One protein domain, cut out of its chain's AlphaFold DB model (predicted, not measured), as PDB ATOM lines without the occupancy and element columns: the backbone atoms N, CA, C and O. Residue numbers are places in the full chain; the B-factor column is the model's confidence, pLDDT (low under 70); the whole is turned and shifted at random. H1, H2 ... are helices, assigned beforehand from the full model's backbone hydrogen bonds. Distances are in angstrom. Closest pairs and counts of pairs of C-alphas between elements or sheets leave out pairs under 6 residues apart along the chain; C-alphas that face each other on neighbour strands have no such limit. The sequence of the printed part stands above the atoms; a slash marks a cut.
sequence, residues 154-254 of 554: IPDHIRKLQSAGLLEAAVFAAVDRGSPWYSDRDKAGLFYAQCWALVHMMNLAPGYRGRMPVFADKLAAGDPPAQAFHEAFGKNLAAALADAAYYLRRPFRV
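Overview. This is residues 154 to 254 of the 554 residues of the protein "Tetratricopeptide repeat protein" of Bryobacteraceae bacterium (UniProt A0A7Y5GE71). A long helix, H4, runs through the middle, and H7 crosses it at about a right angle. H1 packs across H4, the short H2 and H3 pack on H7 and on the beginning of H4, and the hairpin of H5 and H6 lies at the far end from H1. The printed part has 101 residues with seven named helices, H1 to H7 in chain order, and no named strand: all helix. It is compact, with a radius of gyration of the C-alphas of 13.7 A and spans of 36 by 34 by 19 A.

Along the chain. H1, residues 155 to 164, begins at C-alpha 155 (-28.387, 16.092, 43.512) and measures 14.3 A. H2 is residues 169 to 173 and H3 residues 180 to 183. H4, residues 185 to 204, measures 28.1 A. H5 is residues 212 to 221, 14.0 A, and H6 residues 225 to 233, 11.8 A. H7, residues 237 to 247, measures 14.7 A and ends at C-alpha 247 (-35.159, 19.569, 30.770).

Arrangement. H4 and H7 are the hubs, touching three helices each. With residues 197 to 201 alone H4 touches H7, about perpendicular at 84 degrees; the closest C-alphas, of Leu 198 and Ala 244, are 5.9 A apart. With residues 189 to 196 alone H4 touches H1, the closest C-alphas being those of His 157 and Ala 193, 4.5 A; they run opposite ways at a steep tilt of 68 degrees, only just short of about perpendicular. H3 and H4 touch only at the corner, at Tyr 182 and Ala 188, closest C-alphas 4.7 A. H2 touches H7 at Ala 169 and Ala 238, closest C-alphas 5.1 A. H5 and H6 form a helical hairpin, at a steep tilt of 38 degrees, closest C-alphas Phe 215 and Ala 232, 5.0 A. H6 and H7 only just touch, with 3 pairs of C-alphas within 8 A, the closest those of Ala 226 and Leu 237, 7.2 A. H1 and H7 are apart. Every O i to N i+4 pair is within hydrogen-bond range in H1, H2, H4, H5, H6 and H7; H3 is too short for such a pair.

Size, cuts and confidence. The two C-alphas farthest apart, of Ser 163 and Ala 221, are 38.8 A apart. The printed part has no cut and no long link. The mean pLDDT of the printed part is 91.7, and no printed residue is under 70.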
ATOM      1  N   ILE A 154     -32.269  18.525  43.560       94.44
ATOM      2  CA  ILE A 154     -31.898  17.415  44.450       94.44
ATOM      3  C   ILE A 154     -30.781  16.606  43.773       94.44
ATOM      4  O   ILE A 154     -31.062  15.876  42.815       94.44
ATOM      5  N   PRO A 155     -29.511  16.701  44.224       93.50
ATOM      6  CA  PRO A 155     -28.387  16.092  43.512       93.50
ATOM      7  C   PRO A 155     -28.515  14.575  43.366       93.50
ATOM      8  O   PRO A 155     -28.110  14.015  42.349       93.50
ATOM      9  N   ASP A 156     -29.081  13.911  44.369       92.44
ATOM     10  CA  ASP A 156     -29.242  12.457  44.392       92.44
ATOM     11  C   ASP A 156     -30.252  11.993  43.337       92.44
ATOM     12  O   ASP A 156     -29.967  11.048  42.598       92.44
ATOM     13  N   HIS A 157     -31.364  12.718  43.174       95.69
ATOM     14  CA  HIS A 157     -32.354  12.460  42.124       95.69
ATOM     15  C   HIS A 157     -31.763  12.649  40.736       95.69
ATOM     16  O   HIS A 157     -31.955  11.807  39.863       95.69
ATOM     17  N   ILE A 158     -30.995  13.722  40.543       95.38
ATOM     18  CA  ILE A 158     -30.321  13.993  39.270       95.38
ATOM     19  C   ILE A 158     -29.378  12.839  38.922       95.38
ATOM     20  O   ILE A 158     -29.452  12.315  37.812       95.38
ATOM     21  N   ARG A 159     -28.535  12.400  39.868       94.50
ATOM     22  CA  ARG A 159     -27.620  11.271  39.643       94.50
ATOM     23  C   ARG A 159     -28.380   9.983  39.327       94.50
ATOM     24  O   ARG A 159     -28.024   9.306  38.366       94.50
ATOM     25  N   LYS A 160     -29.444   9.674  40.078       95.12
ATOM     26  CA  LYS A 160     -30.270   8.471  39.867       95.12
ATOM     27  C   LYS A 160     -30.885   8.460  38.462       95.12
ATOM     28  O   LYS A 160     -30.757   7.462  37.754       95.12
ATOM     29  N   LEU A 161     -31.473   9.578  38.028       95.62
ATOM     30  CA  LEU A 161     -32.076   9.726  36.696       95.62
ATOM     31  C   LEU A 161     -31.043   9.670  35.570       95.62
ATOM     32  O   LEU A 161     -31.301   9.077  34.526       95.62
ATOM     33  N   GLN A 162     -29.863  10.258  35.774       92.38
ATOM     34  CA  GLN A 162     -28.771  10.188  34.803       92.38
ATOM     35  C   GLN A 162     -28.240   8.760  34.634       92.38
ATOM     36  O   GLN A 162     -27.897   8.379  33.519       92.38
ATOM     37  N   SER A 163     -28.191   7.968  35.713       93.06
ATOM     38  CA  SER A 163     -27.702   6.586  35.659       93.06
ATOM     39  C   SER A 163     -28.734   5.575  35.161       93.06
ATOM     40  O   SER A 163     -28.371   4.647  34.446       93.06
ATOM     41  N   ALA A 164     -30.003   5.719  35.556       92.94
ATOM     42  CA  ALA A 164     -31.035   4.706  35.322       92.94
ATOM     43  C   ALA A 164     -31.997   5.058  34.175       92.94
ATOM     44  O   ALA A 164     -32.726   4.189  33.703       92.94
ATOM     45  N   GLY A 165     -32.002   6.312  33.714       90.94
ATOM     46  CA  GLY A 165     -32.972   6.806  32.741       90.94
ATOM     47  C   GLY A 165     -34.343   7.088  33.360       90.94
ATOM     48  O   GLY A 165     -34.481   7.229  34.573       90.94
ATOM     49  N   LEU A 166     -35.358   7.213  32.504       93.81
ATOM     50  CA  LEU A 166     -36.746   7.463  32.895       93.81
ATOM     51  C   LEU A 166     -37.581   6.194  32.715       93.81
ATOM     52  O   LEU A 166     -37.416   5.461  31.742       93.81
ATOM     53  N   LEU A 167     -38.528   5.989  33.623       95.00
ATOM     54  CA  LEU A 167     -39.628   5.047  33.491       95.00
ATOM     55  C   LEU A 167     -40.503   5.410  32.298       95.00
ATOM     56  O   LEU A 167     -40.805   6.585  32.059       95.00
ATOM     57  N   GLU A 168     -40.974   4.377  31.606       93.81
ATOM     58  CA  GLU A 168     -41.980   4.518  30.563       93.81
ATOM     59  C   GLU A 168     -43.266   5.138  31.117       93.81
ATOM     60  O   GLU A 168     -43.684   4.855  32.242       93.81
ATOM     61  N   ALA A 169     -43.930   5.959  30.303       91.62
ATOM     62  CA  ALA A 169     -45.087   6.740  30.735       91.62
ATOM     63  C   ALA A 169     -46.236   5.881  31.285       91.62
ATOM     64  O   ALA A 169     -46.866   6.270  32.265       91.62
ATOM     65  N   ALA A 170     -46.489   4.715  30.680       90.44
ATOM     66  CA  ALA A 170     -47.528   3.796  31.138       90.44
ATOM     67  C   ALA A 170     -47.197   3.207  32.518       90.44
ATOM     68  O   ALA A 170     -48.058   3.188  33.392       90.44
ATOM     69  N   VAL A 171     -45.941   2.797  32.734       93.50
ATOM     70  CA  VAL A 171     -45.470   2.283  34.029       93.50
ATOM     71  C   VAL A 171     -45.542   3.379  35.085       93.50
ATOM     72  O   VAL A 171     -46.115   3.163  36.144       93.50
ATOM     73  N   PHE A 172     -45.020   4.568  34.775       94.62
ATOM     74  CA  PHE A 172     -45.004   5.721  35.674       94.62
ATOM     75  C   PHE A 172     -46.412   6.155  36.105       94.62
ATOM     76  O   PHE A 172     -46.649   6.402  37.285       94.62
ATOM     77  N   ALA A 173     -47.360   6.214  35.165       90.38
ATOM     78  CA  ALA A 173     -48.744   6.594  35.445       90.38
ATOM     79  C   ALA A 173     -49.508   5.551  36.273       90.38
ATOM     80  O   ALA A 173     -50.454   5.912  36.970       90.38
ATOM     81  N   ALA A 174     -49.116   4.278  36.177       90.56
ATOM     82  CA  ALA A 174     -49.766   3.161  36.853       90.56
ATOM     83  C   ALA A 174     -49.176   2.844  38.239       90.56
ATOM     84  O   ALA A 174     -49.648   1.917  38.892       90.56
ATOM     85  N   VAL A 175     -48.143   3.564  38.699       92.88
ATOM     86  CA  VAL A 175     -47.582   3.342  40.039       92.88
ATOM     87  C   VAL A 175     -48.608   3.715  41.111       92.88
ATOM     88  O   VAL A 175     -49.098   4.843  41.161       92.88
ATOM     89  N   ASP A 176     -48.872   2.767  42.007       90.50
ATOM     90  CA  ASP A 176     -49.645   2.946  43.232       90.50
ATOM     91  C   ASP A 176     -48.826   2.523  44.469       90.50
ATOM     92  O   ASP A 176     -47.685   2.068  44.360       90.50
ATOM     93  N   ARG A 177     -49.413   2.660  45.665       87.62
ATOM     94  CA  ARG A 177     -48.749   2.337  46.943       87.62
ATOM     95  C   ARG A 177     -48.461   0.839  47.138       87.62
ATOM     96  O   ARG A 177     -47.667   0.495  48.010       87.62
ATOM     97  N   GLY A 178     -49.097  -0.042  46.364       87.81
ATOM     98  CA  GLY A 178     -48.845  -1.489  46.366       87.81
ATOM     99  C   GLY A 178     -47.775  -1.922  45.359       87.81
ATOM    100  O   GLY A 178     -47.261  -3.037  45.439       87.81
ATOM    101  N   SER A 179     -47.409  -1.047  44.425       89.94
ATOM    102  CA  SER A 179     -46.423  -1.328  43.387       89.94
ATOM    103  C   SER A 179     -45.009  -1.549  43.951       89.94
ATOM    104  O   SER A 179     -44.591  -0.870  44.898       89.94
ATOM    105  N   PRO A 180     -44.185  -2.411  43.321       91.00
ATOM    106  CA  PRO A 180     -42.748  -2.477  43.593       91.00
ATOM    107  C   PRO A 180     -42.042  -1.134  43.391       91.00
ATOM    108  O   PRO A 180     -41.027  -0.879  44.022       91.00
ATOM    109  N   TRP A 181     -42.582  -0.256  42.539       91.00
ATOM    110  CA  TRP A 181     -42.063   1.100  42.333       91.00
ATOM    111  C   TRP A 181     -42.280   2.039  43.525       91.00
ATOM    112  O   TRP A 181     -41.782   3.157  43.497       91.00
ATOM    113  N   TYR A 182     -42.985   1.584  44.563       87.25
ATOM    114  CA  TYR A 182     -43.207   2.309  45.811       87.25
ATOM    115  C   TYR A 182     -42.612   1.577  47.028       87.25
ATOM    116  O   TYR A 182     -42.103   2.199  47.959       87.25
ATOM    117  N   SER A 183     -42.648   0.241  47.021       86.75
ATOM    118  CA  SER A 183     -42.228  -0.590  48.159       86.75
ATOM    119  C   SER A 183     -40.760  -1.037  48.128       86.75
ATOM    120  O   SER A 183     -40.179  -1.266  49.189       86.75
ATOM    121  N   ASP A 184     -40.135  -1.150  46.952       90.25
ATOM    122  CA  ASP A 184     -38.712  -1.487  46.820       90.25
ATOM    123  C   ASP A 184     -37.856  -0.217  46.888       90.25
ATOM    124  O   ASP A 184     -38.103   0.739  46.157       90.25
ATOM    125  N   ARG A 185     -36.831  -0.198  47.750       87.12
ATOM    126  CA  ARG A 185     -36.041   1.012  48.031       87.12
ATOM    127  C   ARG A 185     -35.378   1.603  46.786       87.12
ATOM    128  O   ARG A 185     -35.356   2.824  46.626       87.12
ATOM    129  N   ASP A 186     -34.827   0.764  45.915       87.50
ATOM    130  CA  ASP A 186     -34.099   1.243  44.746       87.50
ATOM    131  C   ASP A 186     -35.039   1.742  43.655       87.50
ATOM    132  O   ASP A 186     -34.770   2.790  43.052       87.50
ATOM    133  N   LYS A 187     -36.148   1.029  43.442       92.62
ATOM    134  CA  LYS A 187     -37.195   1.421  42.494       92.62
ATOM    135  C   LYS A 187     -37.945   2.669  42.954       92.62
ATOM    136  O   LYS A 187     -38.142   3.571  42.141       92.62
ATOM    137  N   ALA A 188     -38.282   2.758  44.240       91.62
ATOM    138  CA  ALA A 188     -38.910   3.930  44.845       91.62
ATOM    139  C   ALA A 188     -38.042   5.177  44.677       91.62
ATOM    140  O   ALA A 188     -38.534   6.216  44.249       91.62
ATOM    141  N   GLY A 189     -36.727   5.053  44.893       92.88
ATOM    142  CA  GLY A 189     -35.798   6.157  44.656       92.88
ATOM    143  C   GLY A 189     -35.832   6.678  43.213       92.88
ATOM    144  O   GLY A 189     -35.804   7.888  43.000       92.88
ATOM    145  N   LEU A 190     -35.926   5.792  42.213       95.69
ATOM    146  CA  LEU A 190     -36.053   6.210  40.810       95.69
ATOM    147  C   LEU A 190     -37.421   6.840  40.514       95.69
ATOM    148  O   LEU A 190     -37.489   7.874  39.848       95.69
ATOM    149  N   PHE A 191     -38.498   6.241  41.024       96.50
ATOM    150  CA  PHE A 191     -39.852   6.767  40.869       96.50
ATOM    151  C   PHE A 191     -39.968   8.184  41.446       96.50
ATOM    152  O   PHE A 191     -40.398   9.092  40.734       96.50
ATOM    153  N   TYR A 192     -39.506   8.409  42.679       96.06
ATOM    154  CA  TYR A 192     -39.513   9.728  43.321       96.06
ATOM    155  C   TYR A 192     -38.650  10.745  42.582       96.06
ATOM    156  O   TYR A 192     -39.089  11.877  42.372       96.06
ATOM    157  N   ALA A 193     -37.472  10.340  42.097       97.19
ATOM    158  CA  ALA A 193     -36.637  11.216  41.286       97.19
ATOM    159  C   ALA A 193     -37.368  11.678  40.012       97.19
ATOM    160  O   ALA A 193     -37.342  12.862  39.673       97.19
ATOM    161  N   GLN A 194     -38.077  10.778  39.326       98.00
ATOM    162  CA  GLN A 194     -38.850  11.129  38.132       98.00
ATOM    163  C   GLN A 194     -40.087  11.980  38.448       98.00
ATOM    164  O   GLN A 194     -40.384  12.911  37.696       98.00
ATOM    165  N   CYS A 195     -40.772  11.714  39.567       97.81
ATOM    166  CA  CYS A 195     -41.867  12.552  40.064       97.81
ATOM    167  C   CYS A 195     -41.391  13.989  40.304       97.81
ATOM    168  O   CYS A 195     -41.990  14.938  39.792       97.81
ATOM    169  N   TRP A 196     -40.268  14.136  41.015       98.00
ATOM    170  CA  TRP A 196     -39.609  15.418  41.242       98.00
ATOM    171  C   TRP A 196     -39.273  16.117  39.922       98.00
ATOM    172  O   TRP A 196     -39.641  17.274  39.743       98.00
ATOM    173  N   ALA A 197     -38.628  15.429  38.976       97.81
ATOM    174  CA  ALA A 197     -38.208  16.028  37.710       97.81
ATOM    175  C   ALA A 197     -39.390  16.583  36.900       97.81
ATOM    176  O   ALA A 197     -39.315  17.697  36.373       97.81
ATOM    177  N   LEU A 198     -40.488  15.824  36.826       97.25
ATOM    178  CA  LEU A 198     -41.693  16.241  36.119       97.25
ATOM    179  C   LEU A 198     -42.347  17.448  36.801       97.25
ATOM    180  O   LEU A 198     -42.604  18.449  36.133       97.25
ATOM    181  N   VAL A 199     -42.561  17.407  38.119       97.06
ATOM    182  CA  VAL A 199     -43.194  18.519  38.850       97.06
ATOM    183  C   VAL A 199     -42.303  19.766  38.877       97.06
ATOM    184  O   VAL A 199     -42.800  20.885  38.734       97.06
ATOM    185  N   HIS A 200     -40.982  19.600  38.975       97.69
ATOM    186  CA  HIS A 200     -40.012  20.694  38.879       97.69
ATOM    187  C   HIS A 200     -40.106  21.396  37.520       97.69
ATOM    188  O   HIS A 200     -40.261  22.620  37.458       97.69
ATOM    189  N   MET A 201     -40.133  20.623  36.427       97.06
ATOM    190  CA  MET A 201     -40.360  21.151  35.080       97.06
ATOM    191  C   MET A 201     -41.724  21.846  34.969       97.06
ATOM    192  O   MET A 201     -41.796  22.966  34.461       97.06
ATOM    193  N   MET A 202     -42.795  21.221  35.471       96.12
ATOM    194  CA  MET A 202     -44.158  21.761  35.406       96.12
ATOM    195  C   MET A 202     -44.277  23.140  36.068       96.12
ATOM    196  O   MET A 202     -44.982  24.016  35.566       96.12
ATOM    197  N   ASN A 203     -43.562  23.350  37.174       95.25
ATOM    198  CA  ASN A 203     -43.583  24.617  37.896       95.25
ATOM    199  C   ASN A 203     -42.675  25.681  37.263       95.25
ATOM    200  O   ASN A 203     -43.042  26.858  37.247       95.25
ATOM    201  N   LEU A 204     -41.499  25.305  36.744       95.75
ATOM    202  CA  LEU A 204     -40.424  26.271  36.471       95.75
ATOM    203  C   LEU A 204     -40.001  26.386  35.001       95.75
ATOM    204  O   LEU A 204     -39.444  27.419  34.604       95.75
ATOM    205  N   ALA A 205     -40.258  25.376  34.170       95.00
ATOM    206  CA  ALA A 205     -39.818  25.381  32.780       95.00
ATOM    207  C   ALA A 205     -40.685  26.304  31.900       95.00
ATOM    208  O   ALA A 205     -41.913  26.362  32.054       95.00
ATOM    209  N   PRO A 206     -40.084  27.021  30.929       91.19
ATOM    210  CA  PRO A 206     -40.843  27.699  29.881       91.19
ATOM    211  C   PRO A 206     -41.777  26.722  29.151       91.19
ATOM    212  O   PRO A 206     -41.392  25.592  28.871       91.19
ATOM    213  N   GLY A 207     -43.001  27.156  28.847       89.19
ATOM    214  CA  GLY A 207     -44.033  26.314  28.225       89.19
ATOM    215  C   GLY A 207     -44.926  25.564  29.221       89.19
ATOM    216  O   GLY A 207     -46.072  25.281  28.885       89.19
ATOM    217  N   TYR A 208     -44.453  25.339  30.452       94.56
ATOM    218  CA  TYR A 208     -45.226  24.699  31.524       94.56
ATOM    219  C   TYR A 208     -45.605  25.661  32.655       94.56
ATOM    220  O   TYR A 208     -46.750  25.664  33.115       94.56
ATOM    221  N   ARG A 209     -44.651  26.500  33.083       92.69
ATOM    222  CA  ARG A 209     -44.829  27.429  34.206       92.69
ATOM    223  C   ARG A 209     -46.086  28.289  34.047       92.69
ATOM    224  O   ARG A 209     -46.383  28.777  32.956       92.69
ATOM    225  N   GLY A 210     -46.800  28.501  35.150       90.44
ATOM    226  CA  GLY A 210     -48.040  29.287  35.187       90.44
ATOM    227  C   GLY A 210     -49.308  28.524  34.789       90.44
ATOM    228  O   GLY A 210     -50.393  29.073  34.927       90.44
ATOM    229  N   ARG A 211     -49.206  27.260  34.347       94.50
ATOM    230  CA  ARG A 211     -50.378  26.425  34.018       94.50
ATOM    231  C   ARG A 211     -50.818  25.481  35.138       94.50
ATOM    232  O   ARG A 211     -51.854  24.836  35.026       94.50
ATOM    233  N   MET A 212     -50.063  25.436  36.234       88.81
ATOM    234  CA  MET A 212     -50.410  24.666  37.431       88.81
ATOM    235  C   MET A 212     -51.776  25.045  38.028       88.81
ATOM    236  O   MET A 212     -52.522  24.120  38.336       88.81
ATOM    237  N   PRO A 213     -52.165  26.338  38.126       87.31
ATOM    238  CA  PRO A 213     -53.516  26.702  38.555       87.31
ATOM    239  C   PRO A 213     -54.596  26.123  37.639       87.31
ATOM    240  O   PRO A 213     -55.540  25.528  38.129       87.31
ATOM    241  N   VAL A 214     -54.399  26.172  36.315       91.50
ATOM    242  CA  VAL A 214     -55.338  25.574  35.348       91.50
ATOM    243  C   VAL A 214     -55.455  24.066  35.562       91.50
ATOM    244  O   VAL A 214     -56.556  23.528  35.567       91.50
ATOM    245  N   PHE A 215     -54.333  23.373  35.769       89.75
ATOM    246  CA  PHE A 215     -54.353  21.939  36.053       89.75
ATOM    247  C   PHE A 215     -55.091  21.625  37.361       89.75
ATOM    248  O   PHE A 215     -55.941  20.737  37.385       89.75
ATOM    249  N   ALA A 216     -54.815  22.382  38.424       81.62
ATOM    250  CA  ALA A 216     -55.493  22.242  39.708       81.62
ATOM    251  C   ALA A 216     -56.999  22.526  39.594       81.62
ATOM    252  O   ALA A 216     -57.793  21.755  40.126       81.62
ATOM    253  N   ASP A 217     -57.399  23.560  38.849       83.00
ATOM    254  CA  ASP A 217     -58.801  23.918  38.613       83.00
ATOM    255  C   ASP A 217     -59.547  22.816  37.853       83.00
ATOM    256  O   ASP A 217     -60.681  22.489  38.192       83.00
ATOM    257  N   LYS A 218     -58.904  22.196  36.857       85.88
ATOM    258  CA  LYS A 218     -59.469  21.072  36.092       85.88
ATOM    259  C   LYS A 218     -59.671  19.832  36.963       85.88
ATOM    260  O   LYS A 218     -60.747  19.235  36.960       85.88
ATOM    261  N   LEU A 219     -58.687  19.499  37.799       79.94
ATOM    262  CA  LEU A 219     -58.831  18.433  38.797       79.94
ATOM    263  C   LEU A 219     -59.929  18.763  39.825       79.94
ATOM    264  O   LEU A 219     -60.742  17.902  40.163       79.94
ATOM    265  N   ALA A 220     -60.010  20.020  40.268       73.56
ATOM    266  CA  ALA A 220     -61.049  20.512  41.172       73.56
ATOM    267  C   ALA A 220     -62.440  20.604  40.521       73.56
ATOM    268  O   ALA A 220     -63.447  20.639  41.236       73.56
ATOM    269  N   ALA A 221     -62.524  20.609  39.190       73.62
ATOM    270  CA  ALA A 221     -63.767  20.498  38.429       73.62
ATOM    271  C   ALA A 221     -64.230  19.039  38.258       73.62
ATOM    272  O   ALA A 221     -65.421  18.799  38.056       73.62
ATOM    273  N   GLY A 222     -63.331  18.070  38.455       70.62
ATOM    274  CA  GLY A 222     -63.619  16.636  38.376       70.62
ATOM    275  C   GLY A 222     -63.194  15.983  37.078       70.62
ATOM    276  O   GLY A 222     -63.592  14.848  36.823       70.62
ATOM    277  N   ASP A 223     -62.379  16.672  36.287       77.94
ATOM    278  CA  ASP A 223     -61.854  16.117  35.053       77.94
ATOM    279  C   ASP A 223     -60.872  14.973  35.377       77.94
ATOM    280  O   ASP A 223     -60.036  15.107  36.281       77.94
ATOM    281  N   PRO A 224     -60.923  13.846  34.640       77.19
ATOM    282  CA  PRO A 224     -59.946  12.775  34.779       77.19
ATOM    283  C   PRO A 224     -58.514  13.316  34.652       77.19
ATOM    284  O   PRO A 224     -58.256  14.123  33.755       77.19
ATOM    285  N   PRO A 225     -57.537  12.851  35.457       82.56
ATOM    286  CA  PRO A 225     -56.208  13.461  35.486       82.56
ATOM    287  C   PRO A 225     -55.503  13.559  34.130       82.56
ATOM    288  O   PRO A 225     -54.833  14.551  33.860       82.56
ATOM    289  N   ALA A 226     -55.675  12.565  33.254       85.25
ATOM    290  CA  ALA A 226     -55.107  12.594  31.906       85.25
ATOM    291  C   ALA A 226     -55.720  13.704  31.033       85.25
ATOM    292  O   ALA A 226     -54.995  14.382  30.304       85.25
ATOM    293  N   GLN A 227     -57.037  13.909  31.135       87.31
ATOM    294  CA  GLN A 227     -57.755  14.984  30.450       87.31
ATOM    295  C   GLN A 227     -57.365  16.343  31.035       87.31
ATOM    296  O   GLN A 227     -56.937  17.218  30.288       87.31
ATOM    297  N   ALA A 228     -57.415  16.492  32.362       88.81
ATOM    298  CA  ALA A 228     -57.008  17.711  33.057       88.81
ATOM    299  C   ALA A 228     -55.577  18.128  32.679       88.81
ATOM    300  O   ALA A 228     -55.307  19.300  32.416       88.81
ATOM    301  N   PHE A 229     -54.660  17.159  32.597       91.81
ATOM    302  CA  PHE A 229     -53.277  17.400  32.199       91.81
ATOM    303  C   PHE A 229     -53.186  17.851  30.737       91.81
ATOM    304  O   PHE A 229     -52.492  18.821  30.432       91.81
ATOM    305  N   HIS A 230     -53.907  17.184  29.830       94.38
ATOM    306  CA  HIS A 230     -53.940  17.571  28.423       94.38
ATOM    307  C   HIS A 230     -54.497  18.980  28.224       94.38
ATOM    308  O   HIS A 230     -53.889  19.777  27.515       94.38
ATOM    309  N   GLU A 231     -55.603  19.317  28.881       94.38
ATOM    310  CA  GLU A 231     -56.227  20.634  28.767       94.38
ATOM    311  C   GLU A 231     -55.360  21.744  29.370       94.38
ATOM    312  O   GLU A 231     -55.252  22.827  28.794       94.38
ATOM    313  N   ALA A 232     -54.686  21.477  30.490       94.81
ATOM    314  CA  ALA A 232     -53.791  22.449  31.100       94.81
ATOM    315  C   ALA A 232     -52.517  22.654  30.267       94.81
ATOM    316  O   ALA A 232     -52.149  23.784  29.944       94.81
ATOM    317  N   PHE A 233     -51.827  21.582  29.878       94.88
ATOM    318  CA  PHE A 233     -50.479  21.671  29.298       94.88
ATOM    319  C   PHE A 233     -50.442  21.537  27.769       94.88
ATOM    320  O   PHE A 233     -49.391  21.742  27.164       94.88
ATOM    321  N   GLY A 234     -51.569  21.228  27.122       94.81
ATOM    322  CA  GLY A 234     -51.662  20.993  25.676       94.81
ATOM    323  C   GLY A 234     -50.942  19.725  25.207       94.81
ATOM    324  O   GLY A 234     -50.664  19.574  24.019       94.81
ATOM    325  N   LYS A 235     -50.575  18.830  26.132       94.06
ATOM    326  CA  LYS A 235     -49.761  17.632  25.889       94.06
ATOM    327  C   LYS A 235     -50.227  16.500  26.786       94.06
ATOM    328  O   LYS A 235     -50.719  16.748  27.878       94.06
ATOM    329  N   ASN A 236     -50.065  15.258  26.344       94.25
ATOM    330  CA  ASN A 236     -50.265  14.109  27.224       94.25
ATOM    331  C   ASN A 236     -49.028  13.876  28.117       94.25
ATOM    332  O   ASN A 236     -47.963  14.465  27.907       94.25
ATOM    333  N   LEU A 237     -49.171  12.997  29.111       92.06
ATOM    334  CA  LEU A 237     -48.108  12.696  30.072       92.06
ATOM    335  C   LEU A 237     -46.841  12.131  29.409       92.06
ATOM    336  O   LEU A 237     -45.736  12.494  29.798       92.06
ATOM    337  N   ALA A 238     -46.982  11.291  28.379       94.12
ATOM    338  CA  ALA A 238     -45.840  10.714  27.669       94.12
ATOM    339  C   ALA A 238     -44.982  11.791  26.985       94.12
ATOM    340  O   ALA A 238     -43.760  11.793  27.123       94.12
ATOM    341  N   ALA A 239     -45.624  12.751  26.313       96.06
ATOM    342  CA  ALA A 239     -44.936  13.892  25.719       96.06
ATOM    343  C   ALA A 239     -44.269  14.777  26.787       96.06
ATOM    344  O   ALA A 239     -43.152  15.243  26.584       96.06
ATOM    345  N   ALA A 240     -44.908  14.966  27.946       95.88
ATOM    346  CA  ALA A 240     -44.309  15.725  29.041       95.88
ATOM    347  C   ALA A 240     -43.092  15.030  29.671       95.88
ATOM    348  O   ALA A 240     -42.127  15.697  30.029       95.88
ATOM    349  N   LEU A 241     -43.089  13.700  29.765       95.38
ATOM    350  CA  LEU A 241     -41.917  12.948  30.220       95.38
ATOM    351  C   LEU A 241     -40.755  13.026  29.217       95.38
ATOM    352  O   LEU A 241     -39.599  13.122  29.629       95.38
ATOM    353  N   ALA A 242     -41.045  13.053  27.914       94.75
ATOM    354  CA  ALA A 242     -40.027  13.298  26.893       94.75
ATOM    355  C   ALA A 242     -39.415  14.708  27.023       94.75
ATOM    356  O   ALA A 242     -38.192  14.859  26.972       94.75
ATOM    357  N   ASP A 243     -40.242  15.728  27.274       96.06
ATOM    358  CA  ASP A 243     -39.766  17.086  27.558       96.06
ATOM    359  C   ASP A 243     -38.931  17.136  28.850       96.06
ATOM    360  O   ASP A 243     -37.883  17.787  28.882       96.06
ATOM    361  N   ALA A 244     -39.333  16.397  29.892       94.88
ATOM    362  CA  ALA A 244     -38.584  16.297  31.145       94.88
ATOM    363  C   ALA A 244     -37.182  15.703  30.922       94.88
ATOM    364  O   ALA A 244     -36.205  16.194  31.486       94.88
ATOM    365  N   ALA A 245     -37.044  14.715  30.032       93.31
ATOM    366  CA  ALA A 245     -35.744  14.161  29.652       93.31
ATOM    367  C   ALA A 245     -34.798  15.221  29.059       93.31
ATOM    368  O   ALA A 245     -33.592  15.206  29.320       93.31
ATOM    369  N   TYR A 246     -35.334  16.155  28.264       93.12
ATOM    370  CA  TYR A 246     -34.569  17.283  27.734       93.12
ATOM    371  C   TYR A 246     -34.276  18.329  28.818       93.12
ATOM    372  O   TYR A 246     -33.153  18.830  28.910       93.12
ATOM    373  N   TYR A 247     -35.267  18.629  29.658       94.31
ATOM    374  CA  TYR A 247     -35.159  19.569  30.770       94.31
ATOM    375  C   TYR A 247     -34.009  19.214  31.725       94.31
ATOM    376  O   TYR A 247     -33.209  20.085  32.060       94.31
ATOM    377  N   LEU A 248     -33.856  17.929  32.063       93.94
ATOM    378  CA  LEU A 248     -32.800  17.408  32.945       93.94
ATOM    379  C   LEU A 248     -31.365  17.646  32.437       93.94
ATOM    380  O   LEU A 248     -30.413  17.524  33.205       93.94
ATOM    381  N   ARG A 249     -31.183  17.975  31.151       92.44
ATOM    382  CA  ARG A 249     -29.870  18.267  30.543       92.44
ATOM    383  C   ARG A 249     -29.509  19.753  30.575       92.44
ATOM    384  O   ARG A 249     -28.487  20.150  30.018       92.44
ATOM    385  N   ARG A 250     -30.361  20.597  31.159       91.44
ATOM    386  CA  ARG A 250     -30.191  22.054  31.229       91.44
ATOM    387  C   ARG A 250     -29.970  22.483  32.684       91.44
ATOM    388  O   ARG A 250     -30.365  21.764  33.596       91.44
ATOM    389  N   PRO A 251     -29.376  23.665  32.924       92.69
ATOM    390  CA  PRO A 251     -29.326  24.231  34.265       92.69
ATOM    391  C   PRO A 251     -30.736  24.404  34.840       92.69
ATOM    392  O   PRO A 251     -31.620  24.959  34.179       92.69
ATOM    393  N   PHE A 252     -30.933  23.938  36.071       93.44
ATOM    394  CA  PHE A 252     -32.211  24.052  36.762       93.44
ATOM    395  C   PHE A 252     -32.505  25.500  37.148       93.44
ATOM    396  O   PHE A 252     -31.615  26.275  37.502       93.44
ATOM    397  N   ARG A 253     -33.787  25.857  37.085       93.69
ATOM    398  CA  ARG A 253     -34.297  27.131  37.595       93.69
ATOM    399  C   ARG A 253     -34.704  26.965  39.055       93.69
ATOM    400  O   ARG A 253     -35.131  25.886  39.446       93.69
ATOM    401  N   VAL A 254     -34.636  28.061  39.800       94.94
ATOM    402  CA  VAL A 254     -35.148  28.176  41.168       94.94
ATOM    403  C   VAL A 254     -36.138  29.335  41.186       94.94
ATOM    404  O   VAL A 254     -35.856  30.410  40.645       94.94
TER     405      VAL A 254